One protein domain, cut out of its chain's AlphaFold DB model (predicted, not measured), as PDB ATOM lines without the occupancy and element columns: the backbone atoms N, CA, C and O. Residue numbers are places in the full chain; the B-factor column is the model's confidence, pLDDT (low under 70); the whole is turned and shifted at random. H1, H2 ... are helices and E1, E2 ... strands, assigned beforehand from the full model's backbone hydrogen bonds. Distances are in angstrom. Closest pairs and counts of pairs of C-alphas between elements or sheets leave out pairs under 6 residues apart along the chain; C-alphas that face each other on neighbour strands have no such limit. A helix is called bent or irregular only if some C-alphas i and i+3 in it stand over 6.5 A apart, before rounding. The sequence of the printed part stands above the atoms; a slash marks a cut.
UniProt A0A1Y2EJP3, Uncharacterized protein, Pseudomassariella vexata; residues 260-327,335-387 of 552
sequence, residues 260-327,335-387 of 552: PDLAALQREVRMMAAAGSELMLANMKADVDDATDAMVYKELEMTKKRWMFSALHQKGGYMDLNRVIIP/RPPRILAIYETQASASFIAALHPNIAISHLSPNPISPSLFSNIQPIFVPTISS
ATOM      1  N   PRO A 260      36.319 -37.204  49.795       59.69
ATOM      2  CA  PRO A 260      35.504 -38.268  50.359       59.69
ATOM      3  C   PRO A 260      36.282 -39.589  50.263       59.69
ATOM      4  O   PRO A 260      37.082 -39.786  49.340       59.69
ATOM      5  N   ASP A 261      36.051 -40.490  51.218       73.62
ATOM      6  CA  ASP A 261      36.500 -41.878  51.108       73.62
ATOM      7  C   ASP A 261      36.103 -42.409  49.721       73.62
ATOM      8  O   ASP A 261      34.949 -42.273  49.304       73.62
ATOM      9  N   LEU A 262      37.056 -42.984  48.983       75.88
ATOM     10  CA  LEU A 262      36.831 -43.493  47.631       75.88
ATOM     11  C   LEU A 262      35.623 -44.443  47.596       75.88
ATOM     12  O   LEU A 262      34.842 -44.410  46.647       75.88
ATOM     13  N   ALA A 263      35.424 -45.248  48.645       81.81
ATOM     14  CA  ALA A 263      34.262 -46.126  48.750       81.81
ATOM     15  C   ALA A 263      32.945 -45.346  48.928       81.81
ATOM     16  O   ALA A 263      31.928 -45.704  48.320       81.81
ATOM     17  N   ALA A 264      32.956 -44.263  49.709       84.12
ATOM     18  CA  ALA A 264      31.811 -43.371  49.868       84.12
ATOM     19  C   ALA A 264      31.458 -42.680  48.544       84.12
ATOM     20  O   ALA A 264      30.299 -42.715  48.132       84.12
ATOM     21  N   LEU A 265      32.455 -42.161  47.826       83.81
ATOM     22  CA  LEU A 265      32.259 -41.514  46.530       83.81
ATOM     23  C   LEU A 265      31.769 -42.491  45.452       83.81
ATOM     24  O   LEU A 265      30.889 -42.166  44.660       83.81
ATOM     25  N   GLN A 266      32.287 -43.720  45.432       86.25
ATOM     26  CA  GLN A 266      31.769 -44.772  44.554       86.25
ATOM     27  C   GLN A 266      30.299 -45.078  44.846       86.25
ATOM     28  O   GLN A 266      29.501 -45.247  43.923       86.25
ATOM     29  N   ARG A 267      29.927 -45.171  46.127       87.31
ATOM     30  CA  ARG A 267      28.536 -45.391  46.527       87.31
ATOM     31  C   ARG A 267      27.660 -44.218  46.105       87.31
ATOM     32  O   ARG A 267      26.597 -44.452  45.540       87.31
ATOM     33  N   GLU A 268      28.116 -42.992  46.334       89.12
ATOM     34  CA  GLU A 268      27.454 -41.760  45.903       89.12
ATOM     35  C   GLU A 268      27.208 -41.770  44.390       89.12
ATOM     36  O   GLU A 268      26.061 -41.679  43.967       89.12
ATOM     37  N   VAL A 269      28.241 -41.998  43.573       87.50
ATOM     38  CA  VAL A 269      28.124 -42.041  42.105       87.50
ATOM     39  C   VAL A 269      27.179 -43.149  41.635       87.50
ATOM     40  O   VAL A 269      26.383 -42.923  40.727       87.50
ATOM     41  N   ARG A 270      27.190 -44.330  42.269       86.88
ATOM     42  CA  ARG A 270      26.223 -45.400  41.955       86.88
ATOM     43  C   ARG A 270      24.790 -45.001  42.310       86.88
ATOM     44  O   ARG A 270      23.883 -45.290  41.535       86.88
ATOM     45  N   MET A 271      24.581 -44.337  43.448       90.38
ATOM     46  CA  MET A 271      23.261 -43.822  43.828       90.38
ATOM     47  C   MET A 271      22.788 -42.741  42.858       90.38
ATOM     48  O   MET A 271      21.645 -42.791  42.414       90.38
ATOM     49  N   MET A 272      23.663 -41.808  42.478       92.50
ATOM     50  CA  MET A 272      23.346 -40.777  41.493       92.50
ATOM     51  C   MET A 272      23.020 -41.393  40.131       92.50
ATOM     52  O   MET A 272      22.017 -41.032  39.531       92.50
ATOM     53  N   ALA A 273      23.802 -42.368  39.662       84.56
ATOM     54  CA  ALA A 273      23.549 -43.059  38.397       84.56
ATOM     55  C   ALA A 273      22.219 -43.834  38.388       84.56
ATOM     56  O   ALA A 273      21.616 -43.983  37.326       84.56
ATOM     57  N   ALA A 274      21.749 -44.298  39.550       87.38
ATOM     58  CA  ALA A 274      20.461 -44.973  39.714       87.38
ATOM     59  C   ALA A 274      19.278 -44.016  39.976       87.38
ATOM     60  O   ALA A 274      18.132 -44.463  40.019       87.38
ATOM     61  N   ALA A 275      19.529 -42.720  40.177       92.81
ATOM     62  CA  ALA A 275      18.493 -41.748  40.507       92.81
ATOM     63  C   ALA A 275      17.568 -41.452  39.316       92.81
ATOM     64  O   ALA A 275      18.006 -41.387  38.171       92.81
ATOM     65  N   GLY A 276      16.285 -41.206  39.591       91.50
ATOM     66  CA  GLY A 276      15.340 -40.724  38.580       91.50
ATOM     67  C   GLY A 276      15.585 -39.260  38.190       91.50
ATOM     68  O   GLY A 276      16.204 -38.500  38.940       91.50
ATOM     69  N   SER A 277      15.041 -38.843  37.043       91.38
ATOM     70  CA  SER A 277      15.234 -37.490  36.500       91.38
ATOM     71  C   SER A 277      14.741 -36.376  37.431       91.38
ATOM     72  O   SER A 277      15.373 -35.326  37.506       91.38
ATOM     73  N   GLU A 278      13.672 -36.614  38.195       93.12
ATOM     74  CA  GLU A 278      13.160 -35.679  39.211       93.12
ATOM     75  C   GLU A 278      14.171 -35.427  40.332       93.12
ATOM     76  O   GLU A 278      14.451 -34.278  40.673       93.12
ATOM     77  N   LEU A 279      14.758 -36.497  40.874       94.19
ATOM     78  CA  LEU A 279      15.722 -36.402  41.967       94.19
ATOM     79  C   LEU A 279      17.017 -35.733  41.498       94.19
ATOM     80  O   LEU A 279      17.559 -34.886  42.206       94.19
ATOM     81  N   MET A 280      17.497 -36.078  40.300       93.94
ATOM     82  CA  MET A 280      18.659 -35.420  39.699       93.94
ATOM     83  C   MET A 280      18.416 -33.921  39.533       93.94
ATOM     84  O   MET A 280      19.235 -33.108  39.954       93.94
ATOM     85  N   LEU A 281      17.261 -33.555  38.971       93.62
ATOM     86  CA  LEU A 281      16.902 -32.165  38.730       93.62
ATOM     87  C   LEU A 281      16.793 -31.367  40.034       93.62
ATOM     88  O   LEU A 281      17.334 -30.266  40.113       93.62
ATOM     89  N   ALA A 282      16.144 -31.928  41.059       93.50
ATOM     90  CA  ALA A 282      16.017 -31.298  42.369       93.50
ATOM     91  C   ALA A 282      17.389 -31.039  43.014       93.50
ATOM     92  O   ALA A 282      17.649 -29.930  43.471       93.50
ATOM     93  N   ASN A 283      18.295 -32.023  42.988       93.19
ATOM     94  CA  ASN A 283      19.634 -31.866  43.560       93.19
ATOM     95  C   ASN A 283      20.511 -30.880  42.773       93.19
ATOM     96  O   ASN A 283      21.275 -30.124  43.367       93.19
ATOM     97  N   MET A 284      20.408 -30.856  41.442       92.50
ATOM     98  CA  MET A 284      21.163 -29.909  40.614       92.50
ATOM     99  C   MET A 284      20.681 -28.464  40.801       92.50
ATOM    100  O   MET A 284      21.494 -27.540  40.766       92.50
ATOM    101  N   LYS A 285      19.372 -28.274  41.016       91.75
ATOM    102  CA  LYS A 285      18.750 -26.966  41.266       91.75
ATOM    103  C   LYS A 285      18.847 -26.486  42.709       91.75
ATOM    104  O   LYS A 285      18.546 -25.324  42.938       91.75
ATOM    105  N   ALA A 286      19.219 -27.348  43.654       88.44
ATOM    106  CA  ALA A 286      19.284 -26.980  45.062       88.44
ATOM    107  C   ALA A 286      20.131 -25.711  45.246       88.44
ATOM    108  O   ALA A 286      21.291 -25.656  44.808       88.44
ATOM    109  N   ASP A 287      19.528 -24.681  45.838       78.25
ATOM    110  CA  ASP A 287      20.206 -23.422  46.105       78.25
ATOM    111  C   ASP A 287      21.308 -23.630  47.141       78.25
ATOM    112  O   ASP A 287      21.249 -24.508  48.003       78.25
ATOM    113  N   VAL A 288      22.361 -22.834  46.999       68.62
ATOM    114  CA  VAL A 288      23.412 -22.761  48.005       68.62
ATOM    115  C   VAL A 288      22.885 -21.797  49.062       68.62
ATOM    116  O   VAL A 288      22.852 -20.596  48.806       68.62
ATOM    117  N   ASP A 289      22.432 -22.297  50.214       62.75
ATOM    118  CA  ASP A 289      22.255 -21.433  51.395       62.75
ATOM    119  C   ASP A 289      23.569 -20.682  51.654       62.75
ATOM    120  O   ASP A 289      24.608 -21.246  51.323       62.75
ATOM    121  N   ASP A 290      23.529 -19.457  52.213       60.94
ATOM    122  CA  ASP A 290      24.653 -18.513  52.451       60.94
ATOM    123  C   ASP A 290      25.892 -19.160  53.126       60.94
ATOM    124  O   ASP A 290      26.249 -18.897  54.279       60.94
ATOM    125  N   ALA A 291      26.574 -20.038  52.398       61.66
ATOM    126  CA  ALA A 291      27.727 -20.784  52.838       61.66
ATOM    127  C   ALA A 291      28.882 -19.795  52.831       61.66
ATOM    128  O   ALA A 291      29.474 -19.488  51.800       61.66
ATOM    129  N   THR A 292      29.170 -19.257  54.011       70.44
ATOM    130  CA  THR A 292      30.305 -18.354  54.228       70.44
ATOM    131  C   THR A 292      31.651 -19.058  54.027       70.44
ATOM    132  O   THR A 292      32.665 -18.389  53.831       70.44
ATOM    133  N   ASP A 293      31.661 -20.395  54.033       81.88
ATOM    134  CA  ASP A 293      32.844 -21.223  53.831       81.88
ATOM    135  C   ASP A 293      33.046 -21.600  52.350       81.88
ATOM    136  O   ASP A 293      32.247 -22.320  51.739       81.88
ATOM    137  N   ALA A 294      34.170 -21.149  51.786       83.00
ATOM    138  CA  ALA A 294      34.598 -21.452  50.422       83.00
ATOM    139  C   ALA A 294      34.800 -22.959  50.171       83.00
ATOM    140  O   ALA A 294      34.648 -23.425  49.039       83.00
ATOM    141  N   MET A 295      35.127 -23.730  51.213       80.38
ATOM    142  CA  MET A 295      35.342 -25.173  51.114       80.38
ATOM    143  C   MET A 295      34.026 -25.909  50.858       80.38
ATOM    144  O   MET A 295      33.931 -26.698  49.917       80.38
ATOM    145  N   VAL A 296      32.992 -25.577  51.637       81.62
ATOM    146  CA  VAL A 296      31.634 -26.125  51.492       81.62
ATOM    147  C   VAL A 296      31.065 -25.784  50.116       81.62
ATOM    148  O   VAL A 296      30.480 -26.639  49.450       81.62
ATOM    149  N   TYR A 297      31.299 -24.556  49.646       83.88
ATOM    150  CA  TYR A 297      30.883 -24.141  48.309       83.88
ATOM    151  C   TYR A 297      31.519 -25.007  47.213       83.88
ATOM    152  O   TYR A 297      30.823 -25.507  46.327       83.88
ATOM    153  N   LYS A 298      32.838 -25.228  47.288       84.12
ATOM    154  CA  LYS A 298      33.575 -26.041  46.311       84.12
ATOM    155  C   LYS A 298      33.113 -27.501  46.315       84.12
ATOM    156  O   LYS A 298      32.967 -28.098  45.249       84.12
ATOM    157  N   GLU A 299      32.856 -28.082  47.485       82.69
ATOM    158  CA  GLU A 299      32.327 -29.447  47.595       82.69
ATOM    159  C   GLU A 299      30.922 -29.568  46.988       82.69
ATOM    160  O   GLU A 299      30.629 -30.517  46.247       82.69
ATOM    161  N   LEU A 300      30.063 -28.580  47.233       85.69
ATOM    162  CA  LEU A 300      28.724 -28.536  46.658       85.69
ATOM    163  C   LEU A 300      28.769 -28.382  45.132       85.69
ATOM    164  O   LEU A 300      28.041 -29.078  44.423       85.69
ATOM    165  N   GLU A 301      29.642 -27.519  44.608       86.88
ATOM    166  CA  GLU A 301      29.841 -27.358  43.166       86.88
ATOM    167  C   GLU A 301      30.277 -28.685  42.523       86.88
ATOM    168  O   GLU A 301      29.710 -29.117  41.516       86.88
ATOM    169  N   MET A 302      31.224 -29.390  43.149       86.44
ATOM    170  CA  MET A 302      31.655 -30.718  42.708       86.44
ATOM    171  C   MET A 302      30.512 -31.737  42.750       86.44
ATOM    172  O   MET A 302      30.360 -32.528  41.819       86.44
ATOM    173  N   THR A 303      29.672 -31.693  43.782       89.25
ATOM    174  CA  THR A 303      28.486 -32.554  43.907       89.25
ATOM    175  C   THR A 303      27.478 -32.280  42.790       89.25
ATOM    176  O   THR A 303      27.006 -33.214  42.140       89.25
ATOM    177  N   LYS A 304      27.203 -31.006  42.475       92.31
ATOM    178  CA  LYS A 304      26.350 -30.612  41.339       92.31
ATOM    179  C   LYS A 304      26.915 -31.113  40.008       92.31
ATOM    180  O   LYS A 304      26.164 -31.632  39.180       92.31
ATOM    181  N   LYS A 305      28.235 -31.033  39.812       90.81
ATOM    182  CA  LYS A 305      28.897 -31.591  38.621       90.81
ATOM    183  C   LYS A 305      28.778 -33.116  38.557       90.81
ATOM    184  O   LYS A 305      28.530 -33.649  37.480       90.81
ATOM    185  N   ARG A 306      28.871 -33.835  39.681       90.38
ATOM    186  CA  ARG A 306      28.648 -35.294  39.712       90.38
ATOM    187  C   ARG A 306      27.212 -35.677  39.354       90.38
ATOM    188  O   ARG A 306      27.019 -36.622  38.587       90.38
ATOM    189  N   TRP A 307      26.216 -34.922  39.819       93.44
ATOM    190  CA  TRP A 307      24.827 -35.092  39.377       93.44
ATOM    191  C   TRP A 307      24.674 -34.867  37.868       93.44
ATOM    192  O   TRP A 307      24.082 -35.700  37.182       93.44
ATOM    193  N   MET A 308      25.280 -33.801  37.335       92.81
ATOM    194  CA  MET A 308      25.311 -33.525  35.894       92.81
ATOM    195  C   MET A 308      25.934 -34.685  35.100       92.81
ATOM    196  O   MET A 308      25.333 -35.157  34.135       92.81
ATOM    197  N   PHE A 309      27.110 -35.186  35.499       88.94
ATOM    198  CA  PHE A 309      27.759 -36.314  34.820       88.94
ATOM    199  C   PHE A 309      26.968 -37.622  34.949       88.94
ATOM    200  O   PHE A 309      26.926 -38.400  33.997       88.94
ATOM    201  N   SER A 310      26.265 -37.833  36.063       90.31
ATOM    202  CA  SER A 310      25.350 -38.970  36.234       90.31
ATOM    203  C   SER A 310      24.161 -38.898  35.274       90.31
ATOM    204  O   SER A 310      23.796 -39.907  34.670       90.31
ATOM    205  N   ALA A 311      23.595 -37.707  35.068       90.88
ATOM    206  CA  ALA A 311      22.527 -37.494  34.093       90.88
ATOM    207  C   ALA A 311      23.016 -37.704  32.645       90.88
ATOM    208  O   ALA A 311      22.309 -38.295  31.829       90.88
ATOM    209  N   LEU A 312      24.246 -37.280  32.324       85.75
ATOM    210  CA  LEU A 312      24.890 -37.577  31.034       85.75
ATOM    211  C   LEU A 312      25.124 -39.084  30.848       85.75
ATOM    212  O   LEU A 312      24.885 -39.625  29.767       85.75
ATOM    213  N   HIS A 313      25.545 -39.782  31.904       81.56
ATOM    214  CA  HIS A 313      25.767 -41.227  31.886       81.56
ATOM    215  C   HIS A 313      24.497 -42.009  31.529       81.56
ATOM    216  O   HIS A 313      24.553 -42.863  30.644       81.56
ATOM    217  N   GLN A 314      23.347 -41.667  32.120       82.81
ATOM    218  CA  GLN A 314      22.067 -42.331  31.823       82.81
ATOM    219  C   GLN A 314      21.654 -42.246  30.350       82.81
ATOM    220  O   GLN A 314      20.959 -43.123  29.846       82.81
ATOM    221  N   LYS A 315      22.116 -41.221  29.633       73.56
ATOM    222  CA  LYS A 315      21.825 -41.011  28.209       73.56
ATOM    223  C   LYS A 315      22.764 -41.756  27.263       73.56
ATOM    224  O   LYS A 315      22.795 -41.467  26.070       73.56
ATOM    225  N   GLY A 316      23.551 -42.691  27.789       63.78
ATOM    226  CA  GLY A 316      24.565 -43.413  27.027       63.78
ATOM    227  C   GLY A 316      25.889 -42.659  26.905       63.78
ATOM    228  O   GLY A 316      26.724 -43.047  26.091       63.78
ATOM    229  N   GLY A 317      26.106 -41.604  27.705       58.31
ATOM    230  CA  GLY A 317      27.316 -40.785  27.619       58.31
ATOM    231  C   GLY A 317      28.593 -41.431  28.155       58.31
ATOM    232  O   GLY A 317      29.701 -41.095  27.735       58.31
ATOM    233  N   TYR A 318      28.443 -42.421  29.028       61.03
ATOM    234  CA  TYR A 318      29.529 -43.290  29.472       61.03
ATOM    235  C   TYR A 318      29.043 -44.729  29.281       61.03
ATOM    236  O   TYR A 318      28.411 -45.296  30.161       61.03
ATOM    237  N   MET A 319      29.210 -45.308  28.087       55.88
ATOM    238  CA  MET A 319      28.830 -46.715  27.894       55.88
ATOM    239  C   MET A 319      29.558 -47.601  28.908       55.88
ATOM    240  O   MET A 319      30.690 -47.307  29.289       55.88
ATOM    241  N   ASP A 320      28.928 -48.711  29.300       57.75
ATOM    242  CA  ASP A 320      29.540 -49.717  30.164       57.75
ATOM    243  C   ASP A 320      30.803 -50.275  29.490       57.75
ATOM    244  O   ASP A 320      30.745 -51.170  28.644       57.75
ATOM    245  N   LEU A 321      31.959 -49.707  29.837       56.72
ATOM    246  CA  LEU A 321      33.261 -50.070  29.280       56.72
ATOM    247  C   LEU A 321      33.608 -51.538  29.551       56.72
ATOM    248  O   LEU A 321      34.411 -52.110  28.816       56.72
ATOM    249  N   ASN A 322      32.949 -52.187  30.520       51.00
ATOM    250  CA  ASN A 322      33.066 -53.631  30.709       51.00
ATOM    251  C   ASN A 322      32.529 -54.415  29.499       51.00
ATOM    252  O   ASN A 322      33.011 -55.505  29.219       51.00
ATOM    253  N   ARG A 323      31.576 -53.861  28.735       50.81
ATOM    254  CA  ARG A 323      31.067 -54.470  27.493       50.81
ATOM    255  C   ARG A 323      31.950 -54.193  26.277       50.81
ATOM    256  O   ARG A 323      31.946 -54.986  25.345       50.81
ATOM    257  N   VAL A 324      32.674 -53.070  26.268       51.00
ATOM    258  CA  VAL A 324      33.479 -52.618  25.114       51.00
ATOM    259  C   VAL A 324      34.918 -53.136  25.179       51.00
ATOM    260  O   VAL A 324      35.490 -53.466  24.145       51.00
ATOM    261  N   ILE A 325      35.507 -53.228  26.378       51.88
ATOM    262  CA  ILE A 325      36.928 -53.570  26.549       51.88
ATOM    263  C   ILE A 325      37.153 -55.077  26.780       51.88
ATOM    264  O   ILE A 325      38.290 -55.532  26.711       51.88
ATOM    265  N   ILE A 326      36.109 -55.883  27.007       48.50
ATOM    266  CA  ILE A 326      36.242 -57.346  27.108       48.50
ATOM    267  C   ILE A 326      35.943 -57.969  25.733       48.50
ATOM    268  O   ILE A 326      34.776 -58.046  25.346       48.50
ATOM    269  N   PRO A 327      36.944 -58.455  24.971       45.09
ATOM    270  CA  PRO A 327      36.667 -59.257  23.791       45.09
ATOM    271  C   PRO A 327      36.137 -60.628  24.239       45.09
ATOM    272  O   PRO A 327      36.720 -61.233  25.146       45.09
ATOM    273  N   ARG A 335      47.277 -57.122  29.681       54.59
ATOM    274  CA  ARG A 335      47.191 -55.832  30.363       54.59
ATOM    275  C   ARG A 335      45.748 -55.519  30.752       54.59
ATOM    276  O   ARG A 335      44.861 -55.688  29.913       54.59
ATOM    277  N   PRO A 336      45.524 -55.033  31.987       61.59
ATOM    278  CA  PRO A 336      44.203 -54.616  32.430       61.59
ATOM    279  C   PRO A 336      43.673 -53.480  31.539       61.59
ATOM    280  O   PRO A 336      44.476 -52.715  30.989       61.59
ATOM    281  N   PRO A 337      42.341 -53.357  31.394       65.94
ATOM    282  CA  PRO A 337      41.723 -52.252  30.671       65.94
ATOM    283  C   PRO A 337      42.209 -50.909  31.230       65.94
ATOM    284  O   PRO A 337      42.379 -50.746  32.442       65.94
ATOM    285  N   ARG A 338      42.438 -49.937  30.342       75.75
ATOM    286  CA  ARG A 338      42.846 -48.574  30.709       75.75
ATOM    287  C   ARG A 338      41.979 -47.548  29.993       75.75
ATOM    288  O   ARG A 338      41.625 -47.745  28.832       75.75
ATOM    289  N   ILE A 339      41.685 -46.449  30.676       78.94
ATOM    290  CA  ILE A 339      41.011 -45.277  30.109       78.94
ATOM    291  C   ILE A 339      42.014 -44.131  30.076       78.94
ATOM    292  O   ILE A 339      42.725 -43.901  31.053       78.94
ATOM    293  N   LEU A 340      42.072 -43.405  28.966       82.31
ATOM    294  CA  LEU A 340      42.796 -42.141  28.898       82.31
ATOM    295  C   LEU A 340      41.784 -40.991  28.987       82.31
ATOM    296  O   LEU A 340      41.000 -40.797  28.063       82.31
ATOM    297  N   ALA A 341      41.821 -40.246  30.092       80.50
ATOM    298  CA  ALA A 341      41.035 -39.037  30.311       80.50
ATOM    299  C   ALA A 341      41.880 -37.822  29.900       80.50
ATOM    300  O   ALA A 341      42.794 -37.413  30.621       80.50
ATOM    301  N   ILE A 342      41.626 -37.294  28.700       75.44
ATOM    302  CA  ILE A 342      42.420 -36.225  28.082       75.44
ATOM    303  C   ILE A 342      41.783 -34.871  28.365       75.44
ATOM    304  O   ILE A 342      40.712 -34.579  27.846       75.44
ATOM    305  N   TYR A 343      42.481 -34.020  29.118       70.69
ATOM    306  CA  TYR A 343      42.047 -32.668  29.495       70.69
ATOM    307  C   TYR A 343      40.651 -32.616  30.133       70.69
ATOM    308  O   TYR A 343      40.004 -31.564  30.134       70.69
ATOM    309  N   GLU A 344      40.212 -33.743  30.689       77.44
ATOM    310  CA  GLU A 344      38.999 -33.834  31.485       77.44
ATOM    311  C   GLU A 344      39.145 -32.969  32.740       77.44
ATOM    312  O   GLU A 344      40.242 -32.767  33.271       77.44
ATOM    313  N   THR A 345      38.034 -32.407  33.209       79.00
ATOM    314  CA  THR A 345      38.053 -31.613  34.440       79.00
ATOM    315  C   THR A 345      38.195 -32.524  35.656       79.00
ATOM    316  O   THR A 345      37.930 -33.727  35.589       79.00
ATOM    317  N   GLN A 346      38.581 -31.964  36.805       82.44
ATOM    318  CA  GLN A 346      38.668 -32.734  38.049       82.44
ATOM    319  C   GLN A 346      37.335 -33.426  38.387       82.44
ATOM    320  O   GLN A 346      37.327 -34.560  38.864       82.44
ATOM    321  N   ALA A 347      36.200 -32.781  38.105       82.94
ATOM    322  CA  ALA A 347      34.879 -33.359  38.326       82.94
ATOM    323  C   ALA A 347      34.594 -34.548  37.394       82.94
ATOM    324  O   ALA A 347      34.127 -35.583  37.860       82.94
ATOM    325  N   SER A 348      34.937 -34.434  36.110       84.00
ATOM    326  CA  SER A 348      34.771 -35.522  35.138       84.00
ATOM    327  C   SER A 348      35.689 -36.709  35.454       84.00
ATOM    328  O   SER A 348      35.234 -37.842  35.607       84.00
ATOM    329  N   ALA A 349      36.984 -36.456  35.659       84.56
ATOM    330  CA  ALA A 349      37.958 -37.511  35.926       84.56
ATOM    331  C   ALA A 349      37.693 -38.245  37.255       84.56
ATOM    332  O   ALA A 349      37.818 -39.469  37.304       84.56
ATOM    333  N   SER A 350      37.270 -37.536  38.313       86.31
ATOM    334  CA  SER A 350      36.850 -38.174  39.576       86.31
ATOM    335  C   SER A 350      35.572 -38.998  39.416       86.31
ATOM    336  O   SER A 350      35.475 -40.091  39.975       86.31
ATOM    337  N   PHE A 351      34.612 -38.522  38.616       87.12
ATOM    338  CA  PHE A 351      33.393 -39.262  38.298       87.12
ATOM    339  C   PHE A 351      33.697 -40.571  37.553       87.12
ATOM    340  O   PHE A 351      33.245 -41.632  37.981       87.12
ATOM    341  N   ILE A 352      34.522 -40.527  36.499       84.56
ATOM    342  CA  ILE A 352      34.942 -41.722  35.742       84.56
ATOM    343  C   ILE A 352      35.690 -42.705  36.657       84.56
ATOM    344  O   ILE A 352      35.463 -43.914  36.584       84.56
ATOM    345  N   ALA A 353      36.543 -42.201  37.554       85.81
ATOM    346  CA  ALA A 353      37.287 -43.027  38.505       85.81
ATOM    347  C   ALA A 353      36.403 -43.735  39.525       85.81
ATOM    348  O   ALA A 353      36.624 -44.915  39.804       85.81
ATOM    349  N   ALA A 354      35.375 -43.056  40.025       87.50
ATOM    350  CA  ALA A 354      34.373 -43.657  40.893       87.50
ATOM    351  C   ALA A 354      33.464 -44.652  40.142       87.50
ATOM    352  O   ALA A 354      33.059 -45.669  40.710       87.50
ATOM    353  N   LEU A 355      33.165 -44.393  38.865       83.75
ATOM    354  CA  LEU A 355      32.335 -45.267  38.033       83.75
ATOM    355  C   LEU A 355      33.048 -46.582  37.676       83.75
ATOM    356  O   LEU A 355      32.419 -47.640  37.644       83.75
ATOM    357  N   HIS A 356      34.367 -46.532  37.460       82.31
ATOM    358  CA  HIS A 356      35.178 -47.672  37.030       82.31
ATOM    359  C   HIS A 356      36.337 -47.973  37.995       82.31
ATOM    360  O   HIS A 356      37.507 -47.822  37.630       82.31
ATOM    361  N   PRO A 357      36.054 -48.472  39.212       81.88
ATOM    362  CA  PRO A 357      37.081 -48.683  40.235       81.88
ATOM    363  C   PRO A 357      38.148 -49.716  39.843       81.88
ATOM    364  O   PRO A 357      39.279 -49.644  40.311       81.88
ATOM    365  N   ASN A 358      37.802 -50.648  38.953       80.69
ATOM    366  CA  ASN A 358      38.689 -51.724  38.501       80.69
ATOM    367  C   ASN A 358      39.465 -51.376  37.217       80.69
ATOM    368  O   ASN A 358      40.192 -52.219  36.695       80.69
ATOM    369  N   ILE A 359      39.284 -50.168  36.672       81.38
ATOM    370  CA  ILE A 359      39.925 -49.725  35.431       81.38
ATOM    371  C   ILE A 359      40.932 -48.632  35.773       81.38
ATOM    372  O   ILE A 359      40.598 -47.662  36.450       81.38
ATOM    373  N   ALA A 360      42.166 -48.774  35.287       84.44
ATOM    374  CA  ALA A 360      43.186 -47.753  35.493       84.44
ATOM    375  C   ALA A 360      42.950 -46.560  34.555       84.44
ATOM    376  O   ALA A 360      42.868 -46.719  33.335       84.44
ATOM    377  N   ILE A 361      42.882 -45.355  35.116       84.81
ATOM    378  CA  ILE A 361      42.599 -44.116  34.388       84.81
ATOM    379  C   ILE A 361      43.861 -43.273  34.329       84.81
ATOM    380  O   ILE A 361      44.360 -42.809  35.343       84.81
ATOM    381  N   SER A 362      44.383 -43.042  33.134       86.38
ATOM    382  CA  SER A 362      45.440 -42.061  32.911       86.38
ATOM    383  C   SER A 362      44.804 -40.682  32.760       86.38
ATOM    384  O   SER A 362      44.142 -40.425  31.757       86.38
ATOM    385  N   HIS A 363      44.965 -39.815  33.757       86.00
ATOM    386  CA  HIS A 363      44.401 -38.468  33.744       86.00
ATOM    387  C   HIS A 363      45.453 -37.475  33.251       86.00
ATOM    388  O   HIS A 363      46.359 -37.085  33.988       86.00
ATOM    389  N   LEU A 364      45.331 -37.096  31.981       83.81
ATOM    390  CA  LEU A 364      46.241 -36.196  31.287       83.81
ATOM    391  C   LEU A 364      45.686 -34.772  31.348       83.81
ATOM    392  O   LEU A 364      44.741 -34.455  30.635       83.81
ATOM    393  N   SER A 365      46.237 -33.924  32.217       77.75
ATOM    394  CA  SER A 365      45.698 -32.583  32.499       77.75
ATOM    395  C   SER A 365      46.785 -31.640  33.039       77.75
ATOM    396  O   SER A 365      47.768 -32.125  33.605       77.75
ATOM    397  N   PRO A 366      46.633 -30.305  32.905       74.25
ATOM    398  CA  PRO A 366      47.462 -29.333  33.619       74.25
ATOM    399  C   PRO A 366      47.339 -29.448  35.136       74.25
ATOM    400  O   PRO A 366      48.294 -29.180  35.844       74.25
ATOM    401  N   ASN A 367      46.179 -29.887  35.630       81.06
ATOM    402  CA  ASN A 367      45.923 -30.100  37.052       81.06
ATOM    403  C   ASN A 367      45.382 -31.529  37.244       81.06
ATOM    404  O   ASN A 367      44.172 -31.714  37.413       81.06
ATOM    405  N   PRO A 368      46.235 -32.563  37.112       84.69
ATOM    406  CA  PRO A 368      45.790 -33.943  37.208       84.69
ATOM    407  C   PRO A 368      45.435 -34.299  38.657       84.69
ATOM    408  O   PRO A 368      46.011 -33.783  39.611       84.69
ATOM    409  N   ILE A 369      44.488 -35.219  38.816       85.19
ATOM    410  CA  ILE A 369      44.034 -35.688  40.132       85.19
ATOM    411  C   ILE A 369      45.117 -36.554  40.774       85.19
ATOM    412  O   ILE A 369      45.672 -37.439  40.120       85.19
ATOM    413  N   SER A 370      45.373 -36.324  42.063       83.81
ATOM    414  CA  SER A 370      46.336 -37.108  42.832       83.81
ATOM    415  C   SER A 370      45.878 -38.566  43.026       83.81
ATOM    416  O   SER A 370      44.711 -38.806  43.362       83.81
ATOM    417  N   PRO A 371      46.796 -39.548  42.920       85.00
ATOM    418  CA  PRO A 371      46.514 -40.949  43.221       85.00
ATOM    419  C   PRO A 371      46.174 -41.184  44.702       85.00
ATOM    420  O   PRO A 371      45.602 -42.218  45.036       85.00
ATOM    421  N   SER A 372      46.493 -40.233  45.592       81.81
ATOM    422  CA  SER A 372      46.089 -40.292  47.004       81.81
ATOM    423  C   SER A 372      44.577 -40.168  47.195       81.81
ATOM    424  O   SER A 372      44.055 -40.673  48.182       81.81
ATOM    425  N   LEU A 373      43.883 -39.509  46.260       79.31
ATOM    426  CA  LEU A 373      42.426 -39.349  46.283       79.31
ATOM    427  C   LEU A 373      41.740 -40.512  45.542       79.31
ATOM    428  O   LEU A 373      40.687 -40.990  45.954       79.31
ATOM    429  N   PHE A 374      42.360 -40.999  44.460       83.44
ATOM    430  CA  PHE A 374      41.852 -42.108  43.647       83.44
ATOM    431  C   PHE A 374      42.984 -43.058  43.264       83.44
ATOM    432  O   PHE A 374      43.785 -42.766  42.377       83.44
ATOM    433  N   SER A 375      43.015 -44.236  43.885       85.19
ATOM    434  CA  SER A 375      44.074 -45.232  43.671       85.19
ATOM    435  C   SER A 375      44.119 -45.798  42.247       85.19
ATOM    436  O   SER A 375      45.164 -46.273  41.803       85.19
ATOM    437  N   ASN A 376      43.007 -45.731  41.509       85.06
ATOM    438  CA  ASN A 376      42.916 -46.139  40.109       85.06
ATOM    439  C   ASN A 376      43.291 -45.024  39.113       85.06
ATOM    440  O   ASN A 376      43.280 -45.280  37.908       85.06
ATOM    441  N   ILE A 377      43.647 -43.815  39.571       87.50
ATOM    442  CA  ILE A 377      44.108 -42.718  38.708       87.50
ATOM    443  C   ILE A 377      45.638 -42.688  38.626       87.50
ATOM    444  O   ILE A 377      46.356 -42.725  39.619       87.50
ATOM    445  N   GLN A 378      46.137 -42.544  37.404       88.06
ATOM    446  CA  GLN A 378      47.526 -42.263  37.074       88.06
ATOM    447  C   GLN A 378      47.619 -40.830  36.534       88.06
ATOM    448  O   GLN A 378      47.176 -40.582  35.406       88.06
ATOM    449  N   PRO A 379      48.160 -39.872  37.308       87.06
ATOM    450  CA  PRO A 379      48.293 -38.498  36.850       87.06
ATOM    451  C   PRO A 379      49.361 -38.395  35.757       87.06
ATOM    452  O   PRO A 379      50.470 -38.913  35.891       87.06
ATOM    453  N   ILE A 380      49.036 -37.684  34.683       83.12
ATOM    454  CA  ILE A 380      49.982 -37.286  33.644       83.12
ATOM    455  C   ILE A 380      49.905 -35.766  33.547       83.12
ATOM    456  O   ILE A 380      48.988 -35.212  32.939       83.12
ATOM    457  N   PHE A 381      50.860 -35.089  34.179       79.56
ATOM    458  CA  PHE A 381      50.949 -33.637  34.099       79.56
ATOM    459  C   PHE A 381      51.332 -33.223  32.681       79.56
ATOM    460  O   PHE A 381      52.317 -33.713  32.123       79.56
ATOM    461  N   VAL A 382      50.567 -32.295  32.116       69.44
ATOM    462  CA  VAL A 382      50.916 -31.651  30.851       69.44
ATOM    463  C   VAL A 382      51.061 -30.162  31.109       69.44
ATOM    464  O   VAL A 382      50.123 -29.566  31.633       69.44
ATOM    465  N   PRO A 383      52.204 -29.546  30.755       58.53
ATOM    466  CA  PRO A 383      52.358 -28.107  30.887       58.53
ATOM    467  C   PRO A 383      51.207 -27.402  30.178       58.53
ATOM    468  O   PRO A 383      50.854 -27.793  29.063       58.53
ATOM    469  N   THR A 384      50.654 -26.356  30.793       55.00
ATOM    470  CA  THR A 384      49.773 -25.418  30.094       55.00
ATOM    471  C   THR A 384      50.575 -24.857  28.927       55.00
ATOM    472  O   THR A 384      51.456 -24.015  29.101       55.00
ATOM    473  N   ILE A 385      50.368 -25.423  27.744       46.59
ATOM    474  CA  ILE A 385      51.080 -25.026  26.539       46.59
ATOM    475  C   ILE A 385      50.630 -23.601  26.260       46.59
ATOM    476  O   ILE A 385      49.488 -23.376  25.894       46.59
ATOM    477  N   SER A 386      51.525 -22.635  26.487       37.88
ATOM    478  CA  SER A 386      51.323 -21.251  26.058       37.88
ATOM    479  C   SER A 386      50.818 -21.268  24.614       37.88
ATOM    480  O   SER A 386      51.343 -22.044  23.813       37.88
ATOM    481  N   SER A 387      49.835 -20.435  24.267       40.25
ATOM    482  CA  SER A 387      49.122 -20.442  22.975       40.25
ATOM    483  C   SER A 387      50.025 -20.379  21.723       40.25
ATOM    484  O   SER A 387      49.557 -20.563  20.606       40.25
TER     485      SER A 387
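AT A GLANCE: This is residues 260 to 327 and 335 to 387 of the 552 residues of an uncharacterized protein of Pseudomassariella vexata (UniProt A0A1Y2EJP3). A single helix, H5, sits in the middle, with a small sheet of three strands, E1, E2 and E3, on one side of it and the crossed helices H1 and H3 on the other. H2 folds back on H3 as a helical hairpin beyond them, while the short H4 lies away from the other helices near the cut. The printed part has 121 residues, with named elements in the order H1, H2, H3, H4, E1, H5, E2, E3; the sheet runs E1, E2, E3, all parallel, and the class is mixed, helices and strands. The whole is compact, with a radius of gyration of the C-alphas of 15.3 A and spans of 46 by 37 by 31 A.

IN THESE COORDINATES: H1, residues 262 to 274, begins with C-alpha 262 at (36.831, -43.493, 47.631) and is 18.2 A long. H2 is residues 277 to 285. H3, residues 294 to 317, is the longest helix at 30.8 A, from C-alpha 294 at (34.598, -21.452, 50.422); it is only just irregular, with C-alphas 314 and 317 6.9 A apart. H4 is residues 321 to 324. After the cut come E1, residues 338 to 342, H5, residues 346 to 355, 14.0 A long, and E2, residues 360 to 365, 15.7 A long. E3, residues 377 to 381, ends with C-alpha 381 at (50.949, -33.637, 34.099).

HOW THE PARTS SIT: H3 is the hub. With residues 304 to 311 alone it touches H2, their closest C-alphas being those of Met 284 and Lys 304 at 5.3 A, at a shallow tilt of 28 degrees, opposite ways, a helical hairpin. With residues 306 to 314 alone it touches residues 269 to 273 of H1, closest at the C-alphas of Ala 273 and Ser 310, 5.0 A, at a steep tilt of 49 degrees. With residues 302 to 309 alone it touches H5, closest at the C-alphas of Met 302 and Ala 347, 6.0 A, at a steep tilt of 56 degrees. H1 and H5 touch about perpendicular, at 84 degrees, the C-alphas of Gln 266 and Ala 354 being closest at 4.6 A. The helix packing is mostly crossed. H5 is on the sheet at a height of 9.5 A, over E2 and along the strands, at 6 degrees to E2 on the local plane; this makes two layers, a helix on one face of a sheet. E1, H5 and E2 form a strand-helix-strand unit, two parallel neighbour strands with a helix between, its crossover right-handed. N 341 and O 362 of E1 and E2 are 2.9 A apart, and N 378 and O 361 of E3 and E2 are 2.7 A apart, both within hydrogen-bond range. Every O i to N i+4 pair is within range in H1, H2 and H5, and 17 of 20 in H3; H4 is too short for such a pair.

THE WHOLE: The C-alphas farthest apart, those of Thr 292 and Pro 327, are 51.4 A apart. Residues 328 to 334 are not printed, and C-alphas 327 and 335 are 12.9 A apart across that cut. The link from E2 to E3, 11 residues, is long. Mean pLDDT of the printed part is 78.7; it is under 70 at residue 260 and at residues 288 to 291, 316 to 327, 335 to 337 and 382 to 387.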